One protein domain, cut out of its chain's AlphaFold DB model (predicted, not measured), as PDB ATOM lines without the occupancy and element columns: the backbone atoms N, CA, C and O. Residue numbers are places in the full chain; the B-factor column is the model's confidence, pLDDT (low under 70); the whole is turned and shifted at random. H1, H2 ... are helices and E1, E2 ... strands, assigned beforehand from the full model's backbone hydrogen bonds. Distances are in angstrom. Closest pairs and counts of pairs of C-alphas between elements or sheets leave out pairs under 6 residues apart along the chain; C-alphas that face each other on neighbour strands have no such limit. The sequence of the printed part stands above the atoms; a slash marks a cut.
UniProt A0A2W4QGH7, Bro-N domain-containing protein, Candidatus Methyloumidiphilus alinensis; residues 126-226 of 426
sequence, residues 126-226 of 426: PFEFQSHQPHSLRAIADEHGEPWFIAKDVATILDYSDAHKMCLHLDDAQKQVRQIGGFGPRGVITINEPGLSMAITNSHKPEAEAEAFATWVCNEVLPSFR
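Overview. This is residues 126 to 226 of the 426 residues of the protein "Bro-N domain-containing protein" of Candidatus Methyloumidiphilus alinensis (UniProt A0A2W4QGH7). A strongly twisted five-stranded sheet has three short helices, H1, H2 and H3, over one face, with H1 close to the middle of the domain. The long helix H4 folds back from H3 and runs beside the strands, next to E1, at the sheet's level. The printed part has 101 residues, with four named helices and five named strands in the order E1 E2 E3 H1 H2 E4 E5 H3 H4. The sheet's order is E1 E2 E3 E5 E4, antiparallel throughout, and the class is mixed, helices and strands. The whole is compact, with a radius of gyration of the C-alphas of 12.7 A, and spans 35 by 28 by 24 A.

Along the chain. Begin with the sheet at C-alpha 126, (-17.405, -28.436, 1.900), where E1, residues 126 to 130, starts. E2, residues 134 to 141, is the longest strand at 23.0 A; E3 is residues 147 to 150, E5 residues 188 to 192 and E4 residues 175 to 178. Find C-alpha 151 at (-7.353, -21.164, 7.286) for the start of H1, residues 151 to 157. H2 is residues 163 to 169 and H3 residues 193 to 201. H4, residues 207 to 225, measures 25.7 A and ends at C-alpha 225, (-23.953, -24.117, 11.231).

Arrangement. E1, E2 and E3 form a meander, each strand the antiparallel neighbour of the one before. Look at N 127 and O 137, 2.8 A, between E1 and E2, and at N 140 and O 148, 2.8 A, between E2 and E3. E2 is staggered, pairing with E1 over residues 134 to 138 and with E3 over 139 to 141. E3 and E5 have N 149 and O 191 at 2.8 A; the hairpin E4 and E5 has N 190 and O 176 at 2.8 A. E3, H1 H2 and E4 make a split strand-helix-strand unit, two strands of one sheet that are not neighbours, with helices between them along the chain and E5 between them in the sheet, and its crossover is right-handed. H1, H2 and H3 are on the same face of the sheet. H1 touches H2, about perpendicular at 75 degrees, with the C-alphas of Lys 152 and Ala 163 closest at 5.2 A. H3 stands up from the sheet at 53 degrees. Residues 210 to 214 alone of H4 touch H3, opposite ways at a shallow tilt of 12 degrees, in a helical hairpin; the closest C-alphas, of Ile 200 and Ala 210, are 6.1 A apart. H4 has a kink of 30 degrees near residue 218. H1 and H3 have every O i to N i+4 pair within hydrogen-bond range, H2 2 of 3 and H4 11 of 15.

Size, cuts and confidence. The C-alphas of Pro 185 and Ala 208, the two farthest apart, are 37.2 A from each other. The printed part has no cut and no long link. The mean pLDDT of the printed part is 77.3; look under 70 at residues 130 to 134, 140 to 146, 180 to 183 and 218 to 226.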
ATOM      1  N   PRO A 126     -17.916 -29.219   3.013       71.56
ATOM      2  CA  PRO A 126     -17.405 -28.436   1.900       71.56
ATOM      3  C   PRO A 126     -18.464 -27.443   1.405       71.56
ATOM      4  O   PRO A 126     -19.609 -27.813   1.156       71.56
ATOM      5  N   PHE A 127     -18.053 -26.197   1.206       72.56
ATOM      6  CA  PHE A 127     -18.841 -25.132   0.594       72.56
ATOM      7  C   PHE A 127     -18.111 -24.621  -0.649       72.56
ATOM      8  O   PHE A 127     -16.879 -24.561  -0.663       72.56
ATOM      9  N   GLU A 128     -18.846 -24.255  -1.695       73.31
ATOM     10  CA  GLU A 128     -18.272 -23.711  -2.928       73.31
ATOM     11  C   GLU A 128     -18.604 -22.227  -3.058       73.31
ATOM     12  O   GLU A 128     -19.765 -21.847  -3.188       73.31
ATOM     13  N   PHE A 129     -17.570 -21.389  -3.049       75.56
ATOM     14  CA  PHE A 129     -17.698 -19.964  -3.307       75.56
ATOM     15  C   PHE A 129     -17.561 -19.701  -4.810       75.56
ATOM     16  O   PHE A 129     -16.491 -19.894  -5.402       75.56
ATOM     17  N   GLN A 130     -18.658 -19.262  -5.429       66.50
ATOM     18  CA  GLN A 130     -18.707 -18.914  -6.847       66.50
ATOM     19  C   GLN A 130     -18.205 -17.477  -7.057       66.50
ATOM     20  O   GLN A 130     -18.971 -16.519  -7.014       66.50
ATOM     21  N   SER A 131     -16.897 -17.330  -7.277       62.66
ATOM     22  CA  SER A 131     -16.261 -16.082  -7.730       62.66
ATOM     23  C   SER A 131     -15.767 -16.241  -9.180       62.66
ATOM     24  O   SER A 131     -16.169 -17.173  -9.876       62.66
ATOM     25  N   HIS A 132     -14.869 -15.371  -9.658       54.16
ATOM     26  CA  HIS A 132     -14.232 -15.496 -10.978       54.16
ATOM     27  C   HIS A 132     -13.557 -16.866 -11.198       54.16
ATOM     28  O   HIS A 132     -13.447 -17.321 -12.336       54.16
ATOM     29  N   GLN A 133     -13.145 -17.535 -10.114       59.28
ATOM     30  CA  GLN A 133     -12.790 -18.955 -10.085       59.28
ATOM     31  C   GLN A 133     -13.515 -19.664  -8.925       59.28
ATOM     32  O   GLN A 133     -13.733 -19.037  -7.881       59.28
ATOM     33  N   PRO A 134     -13.886 -20.952  -9.079       66.75
ATOM     34  CA  PRO A 134     -14.523 -21.717  -8.015       66.75
ATOM     35  C   PRO A 134     -13.509 -22.022  -6.910       66.75
ATOM     36  O   PRO A 134     -12.485 -22.662  -7.149       66.75
ATOM     37  N   HIS A 135     -13.808 -21.572  -5.694       75.62
ATOM     38  CA  HIS A 135     -12.993 -21.853  -4.516       75.62
ATOM     39  C   HIS A 135     -13.787 -22.699  -3.522       75.62
ATOM     40  O   HIS A 135     -14.958 -22.427  -3.273       75.62
ATOM     41  N   SER A 136     -13.151 -23.711  -2.931       78.38
ATOM     42  CA  SER A 136     -13.780 -24.537  -1.898       78.38
ATOM     43  C   SER A 136     -13.390 -24.036  -0.511       78.38
ATOM     44  O   SER A 136     -12.202 -23.932  -0.208       78.38
ATOM     45  N   LEU A 137     -14.386 -23.747   0.324       80.94
ATOM     46  CA  LEU A 137     -14.234 -23.452   1.744       80.94
ATOM     47  C   LEU A 137     -14.679 -24.669   2.550       80.94
ATOM     48  O   LEU A 137     -15.840 -25.064   2.487       80.94
ATOM     49  N   ARG A 138     -13.780 -25.256   3.340       81.44
ATOM     50  CA  ARG A 138     -14.143 -26.332   4.271       81.44
ATOM     51  C   ARG A 138     -14.283 -25.791   5.685       81.44
ATOM     52  O   ARG A 138     -13.434 -25.027   6.154       81.44
ATOM     53  N   ALA A 139     -15.327 -26.240   6.371       75.38
ATOM     54  CA  ALA A 139     -15.586 -25.902   7.763       75.38
ATOM     55  C   ALA A 139     -15.960 -27.142   8.584       75.38
ATOM     56  O   ALA A 139     -16.447 -28.133   8.046       75.38
ATOM     57  N   ILE A 140     -15.702 -27.092   9.887       69.38
ATOM     58  CA  ILE A 140     -16.027 -28.134  10.864       69.38
ATOM     59  C   ILE A 140     -16.725 -27.491  12.059       69.38
ATOM     60  O   ILE A 140     -16.328 -26.414  12.493       69.38
ATOM     61  N   ALA A 141     -17.754 -28.144  12.592       66.44
ATOM     62  CA  ALA A 141     -18.367 -27.730  13.848       66.44
ATOM     63  C   ALA A 141     -17.543 -28.253  15.036       66.44
ATOM     64  O   ALA A 141     -17.041 -29.379  15.001       66.44
ATOM     65  N   ASP A 142     -17.388 -27.452  16.087       59.69
ATOM     66  CA  ASP A 142     -16.827 -27.937  17.350       59.69
ATOM     67  C   ASP A 142     -17.867 -28.642  18.240       59.69
ATOM     68  O   ASP A 142     -19.032 -28.796  17.873       59.69
ATOM     69  N   GLU A 143     -17.444 -29.063  19.436       50.66
ATOM     70  CA  GLU A 143     -18.297 -29.712  20.445       50.66
ATOM     71  C   GLU A 143     -19.489 -28.841  20.885       50.66
ATOM     72  O   GLU A 143     -20.447 -29.320  21.494       50.66
ATOM     73  N   HIS A 144     -19.446 -27.540  20.603       50.66
ATOM     74  CA  HIS A 144     -20.500 -26.592  20.923       50.66
ATOM     75  C   HIS A 144     -21.396 -26.252  19.731       50.66
ATOM     76  O   HIS A 144     -22.449 -25.653  19.965       50.66
ATOM     77  N   GLY A 145     -21.048 -26.713  18.526       55.44
ATOM     78  CA  GLY A 145     -21.743 -26.422  17.275       55.44
ATOM     79  C   GLY A 145     -21.231 -25.168  16.563       55.44
ATOM     80  O   GLY A 145     -21.833 -24.760  15.573       55.44
ATOM     81  N   GLU A 146     -20.145 -24.560  17.042       68.19
ATOM     82  CA  GLU A 146     -19.592 -23.346  16.445       68.19
ATOM     83  C   GLU A 146     -18.735 -23.687  15.216       68.19
ATOM     84  O   GLU A 146     -17.973 -24.665  15.243       68.19
ATOM     85  N   PRO A 147     -18.831 -22.904  14.128       74.94
ATOM     86  CA  PRO A 147     -18.095 -23.171  12.903       74.94
ATOM     87  C   PRO A 147     -16.620 -22.772  13.007       74.94
ATOM     88  O   PRO A 147     -16.264 -21.650  13.371       74.94
ATOM     89  N   TRP A 148     -15.756 -23.688  12.577       82.62
ATOM     90  CA  TRP A 148     -14.322 -23.492  12.414       82.62
ATOM     91  C   TRP A 148     -13.919 -23.717  10.958       82.62
ATOM     92  O   TRP A 148     -14.127 -24.789  10.395       82.62
ATOM     93  N   PHE A 149     -13.302 -22.712  10.347       87.44
ATOM     94  CA  PHE A 149     -12.927 -22.680   8.936       87.44
ATOM     95  C   PHE A 149     -11.469 -23.073   8.738       87.44
ATOM     96  O   PHE A 149     -10.601 -22.660   9.507       87.44
ATOM     97  N   ILE A 150     -11.166 -23.827   7.681       87.62
ATOM     98  CA  ILE A 150      -9.783 -24.151   7.315       87.62
ATOM     99  C   ILE A 150      -9.074 -22.876   6.837       87.62
ATOM    100  O   ILE A 150      -9.396 -22.331   5.781       87.62
ATOM    101  N   ALA A 151      -8.052 -22.423   7.572       90.12
ATOM    102  CA  ALA A 151      -7.353 -21.164   7.286       90.12
ATOM    103  C   ALA A 151      -6.702 -21.143   5.894       90.12
ATOM    104  O   ALA A 151      -6.604 -20.095   5.265       90.12
ATOM    105  N   LYS A 152      -6.280 -22.311   5.391       89.44
ATOM    106  CA  LYS A 152      -5.721 -22.458   4.040       89.44
ATOM    107  C   LYS A 152      -6.731 -22.107   2.946       89.44
ATOM    108  O   LYS A 152      -6.368 -21.467   1.962       89.44
ATOM    109  N   ASP A 153      -7.979 -22.521   3.123       89.06
ATOM    110  CA  ASP A 153      -9.038 -22.291   2.145       89.06
ATOM    111  C   ASP A 153      -9.414 -20.801   2.141       89.06
ATOM    112  O   ASP A 153      -9.460 -20.173   1.086       89.06
ATOM    113  N   VAL A 154      -9.536 -20.204   3.332       88.38
ATOM    114  CA  VAL A 154      -9.765 -18.761   3.524       88.38
ATOM    115  C   VAL A 154      -8.645 -17.923   2.902       88.38
ATOM    116  O   VAL A 154      -8.923 -16.982   2.164       88.38
ATOM    117  N   ALA A 155      -7.383 -18.291   3.141       90.12
ATOM    118  CA  ALA A 155      -6.234 -17.606   2.560       90.12
ATOM    119  C   ALA A 155      -6.255 -17.649   1.025       90.12
ATOM    120  O   ALA A 155      -5.956 -16.649   0.387       90.12
ATOM    121  N   THR A 156      -6.669 -18.778   0.442       88.38
ATOM    122  CA  THR A 156      -6.786 -18.921  -1.017       88.38
ATOM    123  C   THR A 156      -7.897 -18.022  -1.571       88.38
ATOM    124  O   THR A 156      -7.700 -17.345  -2.572       88.38
ATOM    125  N   ILE A 157      -9.052 -17.964  -0.901       86.50
ATOM    126  CA  ILE A 157     -10.204 -17.156  -1.343       86.50
ATOM    127  C   ILE A 157      -9.924 -15.652  -1.253       86.50
ATOM    128  O   ILE A 157     -10.338 -14.887  -2.129       86.50
ATOM    129  N   LEU A 158      -9.234 -15.226  -0.195       86.94
ATOM    130  CA  LEU A 158      -8.909 -13.825   0.080       86.94
ATOM    131  C   LEU A 158      -7.561 -13.377  -0.509       86.94
ATOM    132  O   LEU A 158      -7.122 -12.267  -0.214       86.94
ATOM    133  N   ASP A 159      -6.929 -14.224  -1.326       86.94
ATOM    134  CA  ASP A 159      -5.655 -13.973  -2.015       86.94
ATOM    135  C   ASP A 159      -4.479 -13.624  -1.076       86.94
ATOM    136  O   ASP A 159      -3.604 -12.806  -1.363       86.94
ATOM    137  N   TYR A 160      -4.441 -14.263   0.094       87.50
ATOM    138  CA  TYR A 160      -3.282 -14.203   0.977       87.50
ATOM    139  C   TYR A 160      -2.171 -15.121   0.470       87.50
ATOM    140  O   TYR A 160      -2.380 -16.306   0.214       87.50
ATOM    141  N   SER A 161      -0.941 -14.600   0.453       86.44
ATOM    142  CA  SER A 161       0.251 -15.380   0.077       86.44
ATOM    143  C   SER A 161       0.484 -16.628   0.936       86.44
ATOM    144  O   SER A 161       1.078 -17.596   0.466       86.44
ATOM    145  N   ASP A 162       0.063 -16.598   2.203       88.69
ATOM    146  CA  ASP A 162       0.261 -17.694   3.140       88.69
ATOM    147  C   ASP A 162      -0.755 -17.646   4.293       88.69
ATOM    148  O   ASP A 162      -0.995 -16.599   4.901       88.69
ATOM    149  N   ALA A 163      -1.319 -18.809   4.623       89.00
ATOM    150  CA  ALA A 163      -2.325 -18.941   5.672       89.00
ATOM    151  C   ALA A 163      -1.754 -18.710   7.077       89.00
ATOM    152  O   ALA A 163      -2.435 -18.156   7.936       89.00
ATOM    153  N   HIS A 164      -0.500 -19.097   7.325       90.12
ATOM    154  CA  HIS A 164       0.130 -18.870   8.621       90.12
ATOM    155  C   HIS A 164       0.378 -17.373   8.851       90.12
ATOM    156  O   HIS A 164       0.081 -16.873   9.934       90.12
ATOM    157  N   LYS A 165       0.840 -16.633   7.832       89.56
ATOM    158  CA  LYS A 165       0.983 -15.165   7.897       89.56
ATOM    159  C   LYS A 165      -0.344 -14.454   8.153       89.56
ATOM    160  O   LYS A 165      -0.380 -13.539   8.973       89.56
ATOM    161  N   MET A 166      -1.421 -14.890   7.497       92.00
ATOM    162  CA  MET A 166      -2.772 -14.377   7.749       92.00
ATOM    163  C   MET A 166      -3.156 -14.542   9.231       92.00
ATOM    164  O   MET A 166      -3.637 -13.603   9.858       92.00
ATOM    165  N   CYS A 167      -2.858 -15.701   9.826       90.50
ATOM    166  CA  CYS A 167      -3.184 -16.010  11.220       90.50
ATOM    167  C   CYS A 167      -2.251 -15.382  12.279       90.50
ATOM    168  O   CYS A 167      -2.497 -15.571  13.473       90.50
ATOM    169  N   LEU A 168      -1.193 -14.651  11.897       89.06
ATOM    170  CA  LEU A 168      -0.292 -13.994  12.863       89.06
ATOM    171  C   LEU A 168      -0.988 -12.884  13.656       89.06
ATOM    172  O   LEU A 168      -0.663 -12.681  14.820       89.06
ATOM    173  N   HIS A 169      -1.948 -12.203  13.031       84.31
ATOM    174  CA  HIS A 169      -2.696 -11.097  13.633       84.31
ATOM    175  C   HIS A 169      -3.924 -11.565  14.424       84.31
ATOM    176  O   HIS A 169      -4.608 -10.740  15.016       84.31
ATOM    177  N   LEU A 170      -4.226 -12.868  14.393       88.19
ATOM    178  CA  LEU A 170      -5.349 -13.460  15.112       88.19
ATOM    179  C   LEU A 170      -4.919 -13.878  16.518       88.19
ATOM    180  O   LEU A 170      -3.837 -14.454  16.691       88.19
ATOM    181  N   ASP A 171      -5.802 -13.670  17.488       88.06
ATOM    182  CA  ASP A 171      -5.600 -14.106  18.867       88.06
ATOM    183  C   ASP A 171      -5.658 -15.636  18.983       88.06
ATOM    184  O   ASP A 171      -6.286 -16.326  18.174       88.06
ATOM    185  N   ASP A 172      -5.062 -16.185  20.042       83.56
ATOM    186  CA  ASP A 172      -5.063 -17.633  20.303       83.56
ATOM    187  C   ASP A 172      -6.470 -18.196  20.578       83.56
ATOM    188  O   ASP A 172      -6.699 -19.391  20.427       83.56
ATOM    189  N   ALA A 173      -7.445 -17.345  20.921       81.25
ATOM    190  CA  ALA A 173      -8.856 -17.734  21.024       81.25
ATOM    191  C   ALA A 173      -9.561 -17.831  19.655       81.25
ATOM    192  O   ALA A 173     -10.616 -18.452  19.536       81.25
ATOM    193  N   GLN A 174      -9.004 -17.197  18.619       82.94
ATOM    194  CA  GLN A 174      -9.594 -17.101  17.279       82.94
ATOM    195  C   GLN A 174      -9.031 -18.132  16.301       82.94
ATOM    196  O   GLN A 174      -9.598 -18.348  15.227       82.94
ATOM    197  N   LYS A 175      -7.916 -18.773  16.660       89.62
ATOM    198  CA  LYS A 175      -7.228 -19.777  15.850       89.62
ATOM    199  C   LYS A 175      -6.872 -20.990  16.692       89.62
ATOM    200  O   LYS A 175      -6.585 -20.880  17.874       89.62
ATOM    201  N   GLN A 176      -6.813 -22.150  16.061       85.12
ATOM    202  CA  GLN A 176      -6.263 -23.348  16.686       85.12
ATOM    203  C   GLN A 176      -5.675 -24.281  15.632       85.12
ATOM    204  O   GLN A 176      -6.011 -24.193  14.453       85.12
ATOM    205  N   VAL A 177      -4.804 -25.194  16.056       83.25
ATOM    206  CA  VAL A 177      -4.308 -26.277  15.201       83.25
ATOM    207  C   VAL A 177      -5.103 -27.535  15.518       83.25
ATOM    208  O   VAL A 177      -5.032 -28.043  16.635       83.25
ATOM    209  N   ARG A 178      -5.848 -28.053  14.538       75.50
ATOM    210  CA  ARG A 178      -6.612 -29.300  14.674       75.50
ATOM    211  C   ARG A 178      -5.963 -30.437  13.902       75.50
ATOM    212  O   ARG A 178      -5.488 -30.264  12.781       75.50
ATOM    213  N   GLN A 179      -5.990 -31.623  14.499       73.88
ATOM    214  CA  GLN A 179      -5.623 -32.866  13.830       73.88
ATOM    215  C   GLN A 179      -6.855 -33.398  13.102       73.88
ATOM    216  O   GLN A 179      -7.787 -33.895  13.727       73.88
ATOM    217  N   ILE A 180      -6.877 -33.237  11.780       68.81
ATOM    218  CA  ILE A 180      -7.994 -33.646  10.925       68.81
ATOM    219  C   ILE A 180      -7.468 -34.657   9.910       68.81
ATOM    220  O   ILE A 180      -6.430 -34.428   9.286       68.81
ATOM    221  N   GLY A 181      -8.189 -35.767   9.724       58.03
ATOM    222  CA  GLY A 181      -7.845 -36.786   8.731       58.03
ATOM    223  C   GLY A 181      -7.594 -36.174   7.348       58.03
ATOM    224  O   GLY A 181      -8.269 -35.231   6.934       58.03
ATOM    225  N   GLY A 182      -6.585 -36.669   6.633       65.25
ATOM    226  CA  GLY A 182      -6.192 -36.141   5.319       65.25
ATOM    227  C   GLY A 182      -5.326 -34.874   5.352       65.25
ATOM    228  O   GLY A 182      -4.754 -34.513   4.325       65.25
ATOM    229  N   PHE A 183      -5.153 -34.239   6.513       64.19
ATOM    230  CA  PHE A 183      -4.098 -33.257   6.745       64.19
ATOM    231  C   PHE A 183      -2.963 -33.971   7.484       64.19
ATOM    232  O   PHE A 183      -3.212 -34.758   8.389       64.19
ATOM    233  N   GLY A 184      -1.720 -33.794   7.027       72.31
ATOM    234  CA  GLY A 184      -0.565 -34.540   7.539       72.31
ATOM    235  C   GLY A 184      -0.330 -34.377   9.055       72.31
ATOM    236  O   GLY A 184      -1.043 -33.637   9.724       72.31
ATOM    237  N   PRO A 185       0.735 -34.976   9.615       75.88
ATOM    238  CA  PRO A 185       0.935 -35.088  11.071       75.88
ATOM    239  C   PRO A 185       1.039 -33.749  11.825       75.88
ATOM    240  O   PRO A 185       0.953 -33.707  13.050       75.88
ATOM    241  N   ARG A 186       1.233 -32.637  11.108       74.06
ATOM    242  CA  ARG A 186       1.291 -31.282  11.672       74.06
ATOM    243  C   ARG A 186      -0.091 -30.668  11.933       74.06
ATOM    244  O   ARG A 186      -0.150 -29.576  12.488       74.06
ATOM    245  N   GLY A 187      -1.173 -31.344  11.543       78.44
ATOM    246  CA  GLY A 187      -2.528 -30.809  11.615       78.44
ATOM    247  C   GLY A 187      -2.759 -29.655  10.636       78.44
ATOM    248  O   GLY A 187      -1.967 -29.404   9.723       78.44
ATOM    249  N   VAL A 188      -3.874 -28.955  10.819       84.88
ATOM    250  CA  VAL A 188      -4.281 -27.804  10.010       84.88
ATOM    251  C   VAL A 188      -4.750 -26.668  10.912       84.88
ATOM    252  O   VAL A 188      -5.387 -26.903  11.938       84.88
ATOM    253  N   ILE A 189      -4.416 -25.432  10.538       88.38
ATOM    254  CA  ILE A 189      -4.888 -24.243  11.250       88.38
ATOM    255  C   ILE A 189      -6.357 -24.020  10.890       88.38
ATOM    256  O   ILE A 189      -6.704 -23.921   9.707       88.38
ATOM    257  N   THR A 190      -7.205 -23.920  11.907       88.31
ATOM    258  CA  THR A 190      -8.604 -23.523  11.779       88.31
ATOM    259  C   THR A 190      -8.851 -22.197  12.482       88.31
ATOM    260  O   THR A 190      -8.249 -21.930  13.523       88.31
ATOM    261  N   ILE A 191      -9.750 -21.383  11.936       89.31
ATOM    262  CA  ILE A 191     -10.152 -20.087  12.499       89.31
ATOM    263  C   ILE A 191     -11.658 -20.067  12.754       89.31
ATOM    264  O   ILE A 191     -12.409 -20.666  11.988       89.31
ATOM    265  N   ASN A 192     -12.102 -19.422  13.828       84.56
ATOM    266  CA  ASN A 192     -13.529 -19.258  14.122       84.56
ATOM    267  C   ASN A 192     -14.119 -18.047  13.374       84.56
ATOM    268  O   ASN A 192     -13.414 -17.360  12.633       84.56
ATOM    269  N   GLU A 193     -15.412 -17.775  13.553       80.94
ATOM    270  CA  GLU A 193     -16.085 -16.643  12.900       80.94
ATOM    271  C   GLU A 193     -15.415 -15.276  13.180       80.94
ATOM    272  O   GLU A 193     -15.131 -14.567  12.211       80.94
ATOM    273  N   PRO A 194     -15.078 -14.895  14.432       78.75
ATOM    274  CA  PRO A 194     -14.314 -13.670  14.688       78.75
ATOM    275  C   PRO A 194     -12.970 -13.616  13.948       78.75
ATOM    276  O   PRO A 194     -12.613 -12.582  13.382       78.75
ATOM    277  N   GLY A 195     -12.237 -14.735  13.900       85.44
ATOM    278  CA  GLY A 195     -10.980 -14.827  13.156       85.44
ATOM    279  C   GLY A 195     -11.166 -14.686  11.641       85.44
ATOM    280  O   GLY A 195     -10.354 -14.045  10.974       85.44
ATOM    281  N   LEU A 196     -12.255 -15.231  11.096       86.56
ATOM    282  CA  LEU A 196     -12.626 -15.081   9.690       86.56
ATOM    283  C   LEU A 196     -12.972 -13.627   9.352       86.56
ATOM    284  O   LEU A 196     -12.483 -13.109   8.352       86.56
ATOM    285  N   SER A 197     -13.757 -12.956  10.195       83.00
ATOM    286  CA  SER A 197     -14.084 -11.537  10.022       83.00
ATOM    287  C   SER A 197     -12.815 -10.682   9.965       83.00
ATOM    288  O   SER A 197     -12.633  -9.909   9.026       83.00
ATOM    289  N   MET A 198     -11.875 -10.907  10.887       83.88
ATOM    290  CA  MET A 198     -10.612 -10.168  10.915       83.88
ATOM    291  C   MET A 198      -9.715 -10.476   9.704       83.88
ATOM    292  O   MET A 198      -9.020  -9.590   9.204       83.88
ATOM    293  N   ALA A 199      -9.757 -11.706   9.180       86.69
ATOM    294  CA  ALA A 199      -9.078 -12.064   7.935       86.69
ATOM    295  C   ALA A 199      -9.694 -11.369   6.706       86.69
ATOM    296  O   ALA A 199      -8.957 -10.972   5.804       86.69
ATOM    297  N   ILE A 200     -11.016 -11.190   6.665       85.81
ATOM    298  CA  ILE A 200     -11.700 -10.456   5.591       85.81
ATOM    299  C   ILE A 200     -11.320  -8.976   5.643       85.81
ATOM    300  O   ILE A 200     -10.904  -8.423   4.630       85.81
ATOM    301  N   THR A 201     -11.390  -8.353   6.823       82.75
ATOM    302  CA  THR A 201     -11.081  -6.926   7.003       82.75
ATOM    303  C   THR A 201      -9.639  -6.576   6.636       82.75
ATOM    304  O   THR A 201      -9.390  -5.506   6.092       82.75
ATOM    305  N   ASN A 202      -8.686  -7.473   6.904       83.38
ATOM    306  CA  ASN A 202      -7.268  -7.248   6.608       83.38
ATOM    307  C   ASN A 202      -6.847  -7.681   5.190       83.38
ATOM    308  O   ASN A 202      -5.666  -7.585   4.852       83.38
ATOM    309  N   SER A 203      -7.774  -8.191   4.371       85.44
ATOM    310  CA  SER A 203      -7.452  -8.684   3.029       85.44
ATOM    311  C   SER A 203      -7.051  -7.535   2.100       85.44
ATOM    312  O   SER A 203      -7.589  -6.435   2.166       85.44
ATOM    313  N   HIS A 204      -6.106  -7.802   1.194       82.31
ATOM    314  CA  HIS A 204      -5.703  -6.864   0.137       82.31
ATOM    315  C   HIS A 204      -6.577  -6.956  -1.120       82.31
ATOM    316  O   HIS A 204      -6.311  -6.283  -2.118       82.31
ATOM    317  N   LYS A 205      -7.596  -7.814  -1.091       81.94
ATOM    318  CA  LYS A 205      -8.534  -8.019  -2.184       81.94
ATOM    319  C   LYS A 205      -9.408  -6.768  -2.383       81.94
ATOM    320  O   LYS A 205      -9.680  -6.072  -1.402       81.94
ATOM    321  N   PRO A 206      -9.862  -6.458  -3.615       82.06
ATOM    322  CA  PRO A 206     -10.790  -5.355  -3.835       82.06
ATOM    323  C   PRO A 206     -12.006  -5.469  -2.911       82.06
ATOM    324  O   PRO A 206     -12.568  -6.557  -2.766       82.06
ATOM    325  N   GLU A 207     -12.409  -4.347  -2.314       76.75
ATOM    326  CA  GLU A 207     -13.466  -4.273  -1.292       76.75
ATOM    327  C   GLU A 207     -14.739  -5.022  -1.713       76.75
ATOM    328  O   GLU A 207     -15.258  -5.832  -0.951       76.75
ATOM    329  N   ALA A 208     -15.150  -4.870  -2.975       72.44
ATOM    330  CA  ALA A 208     -16.321  -5.539  -3.541       72.44
ATOM    331  C   ALA A 208     -16.243  -7.079  -3.511       72.44
ATOM    332  O   ALA A 208     -17.258  -7.749  -3.332       72.44
ATOM    333  N   GLU A 209     -15.060  -7.674  -3.681       74.88
ATOM    334  CA  GLU A 209     -14.921  -9.133  -3.667       74.88
ATOM    335  C   GLU A 209     -14.755  -9.688  -2.245       74.88
ATOM    336  O   GLU A 209     -15.208 -10.801  -1.961       74.88
ATOM    337  N   ALA A 210     -14.137  -8.918  -1.344       77.25
ATOM    338  CA  ALA A 210     -14.091  -9.242   0.081       77.25
ATOM    339  C   ALA A 210     -15.496  -9.173   0.707       77.25
ATOM    340  O   ALA A 210     -15.888 -10.071   1.453       77.25
ATOM    341  N   GLU A 211     -16.285  -8.163   0.332       75.38
ATOM    342  CA  GLU A 211     -17.687  -8.010   0.726       75.38
ATOM    343  C   GLU A 211     -18.568  -9.122   0.144       75.38
ATOM    344  O   GLU A 211     -19.404  -9.683   0.857       75.38
ATOM    345  N   ALA A 212     -18.352  -9.511  -1.118       74.50
ATOM    346  CA  ALA A 212     -19.054 -10.642  -1.722       74.50
ATOM    347  C   ALA A 212     -18.781 -11.951  -0.965       74.50
ATOM    348  O   ALA A 212     -19.707 -12.720  -0.698       74.50
ATOM    349  N   PHE A 213     -17.527 -12.186  -0.569       78.31
ATOM    350  CA  PHE A 213     -17.166 -13.344   0.242       78.31
ATOM    351  C   PHE A 213     -17.791 -13.288   1.641       78.31
ATOM    352  O   PHE A 213     -18.384 -14.273   2.079       78.31
ATOM    353  N   ALA A 214     -17.739 -12.137   2.318       73.88
ATOM    354  CA  ALA A 214     -18.373 -11.945   3.624       73.88
ATOM    355  C   ALA A 214     -19.888 -12.195   3.569       73.88
ATOM    356  O   ALA A 214     -20.440 -12.925   4.392       73.88
ATOM    357  N   THR A 215     -20.553 -11.637   2.559       70.38
ATOM    358  CA  THR A 215     -21.996 -11.785   2.334       70.38
ATOM    359  C   THR A 215     -22.369 -13.243   2.088       70.38
ATOM    360  O   THR A 215     -23.335 -13.744   2.661       70.38
ATOM    361  N   TRP A 216     -21.583 -13.949   1.274       82.75
ATOM    362  CA  TRP A 216     -21.784 -15.369   1.008       82.75
ATOM    363  C   TRP A 216     -21.601 -16.227   2.267       82.75
ATOM    364  O   TRP A 216     -22.459 -17.052   2.583       82.75
ATOM    365  N   VAL A 217     -20.542 -15.982   3.046       73.75
ATOM    366  CA  VAL A 217     -20.328 -16.662   4.331       73.75
ATOM    367  C   VAL A 217     -21.520 -16.441   5.266       73.75
ATOM    368  O   VAL A 217     -22.014 -17.399   5.857       73.75
ATOM    369  N   CYS A 218     -22.017 -15.210   5.377       68.06
ATOM    370  CA  CYS A 218     -23.146 -14.872   6.244       68.06
ATOM    371  C   CYS A 218     -24.479 -15.487   5.804       68.06
ATOM    372  O   CYS A 218     -25.293 -15.821   6.664       68.06
ATOM    373  N   ASN A 219     -24.712 -15.634   4.498       60.00
ATOM    374  CA  ASN A 219     -26.005 -16.066   3.963       60.00
ATOM    375  C   ASN A 219     -26.087 -17.571   3.685       60.00
ATOM    376  O   ASN A 219     -27.176 -18.139   3.756       60.00
ATOM    377  N   GLU A 220     -24.966 -18.220   3.373       65.75
ATOM    378  CA  GLU A 220     -24.944 -19.629   2.955       65.75
ATOM    379  C   GLU A 220     -24.183 -20.523   3.935       65.75
ATOM    380  O   GLU A 220     -24.646 -21.609   4.292       65.75
ATOM    381  N   VAL A 221     -23.029 -20.061   4.418       67.94
ATOM    382  CA  VAL A 221     -22.136 -20.896   5.229       67.94
ATOM    383  C   VAL A 221     -22.533 -20.878   6.702       67.94
ATOM    384  O   VAL A 221     -22.867 -21.920   7.257       67.94
ATOM    385  N   LEU A 222     -22.553 -19.711   7.350       68.31
ATOM    386  CA  LEU A 222     -22.897 -19.584   8.770       68.31
ATOM    387  C   LEU A 222     -24.305 -20.105   9.097       68.31
ATOM    388  O   LEU A 222     -24.426 -20.795  10.105       68.31
ATOM    389  N   PRO A 223     -25.357 -19.878   8.285       59.47
ATOM    390  CA  PRO A 223     -26.684 -20.438   8.548       59.47
ATOM    391  C   PRO A 223     -26.728 -21.967   8.470       59.47
ATOM    392  O   PRO A 223     -27.588 -22.577   9.094       59.47
ATOM    393  N   SER A 224     -25.787 -22.595   7.759       53.88
ATOM    394  CA  SER A 224     -25.644 -24.056   7.743       53.88
ATOM    395  C   SER A 224     -25.099 -24.611   9.071       53.88
ATOM    396  O   SER A 224     -25.298 -25.786   9.366       53.88
ATOM    397  N   PHE A 225     -24.453 -23.770   9.891       59.78
ATOM    398  CA  PHE A 225     -23.953 -24.117  11.231       59.78
ATOM    399  C   PHE A 225     -24.803 -23.528  12.366       59.78
ATOM    400  O   PHE A 225     -24.905 -24.111  13.443       59.78
ATOM    401  N   ARG A 226     -25.448 -22.383  12.131       52.47
ATOM    402  CA  ARG A 226     -26.341 -21.730  13.085       52.47
ATOM    403  C   ARG A 226     -27.719 -22.359  13.016       52.47
ATOM    404  O   ARG A 226     -28.421 -22.268  12.014       52.47
TER     405      ARG A 226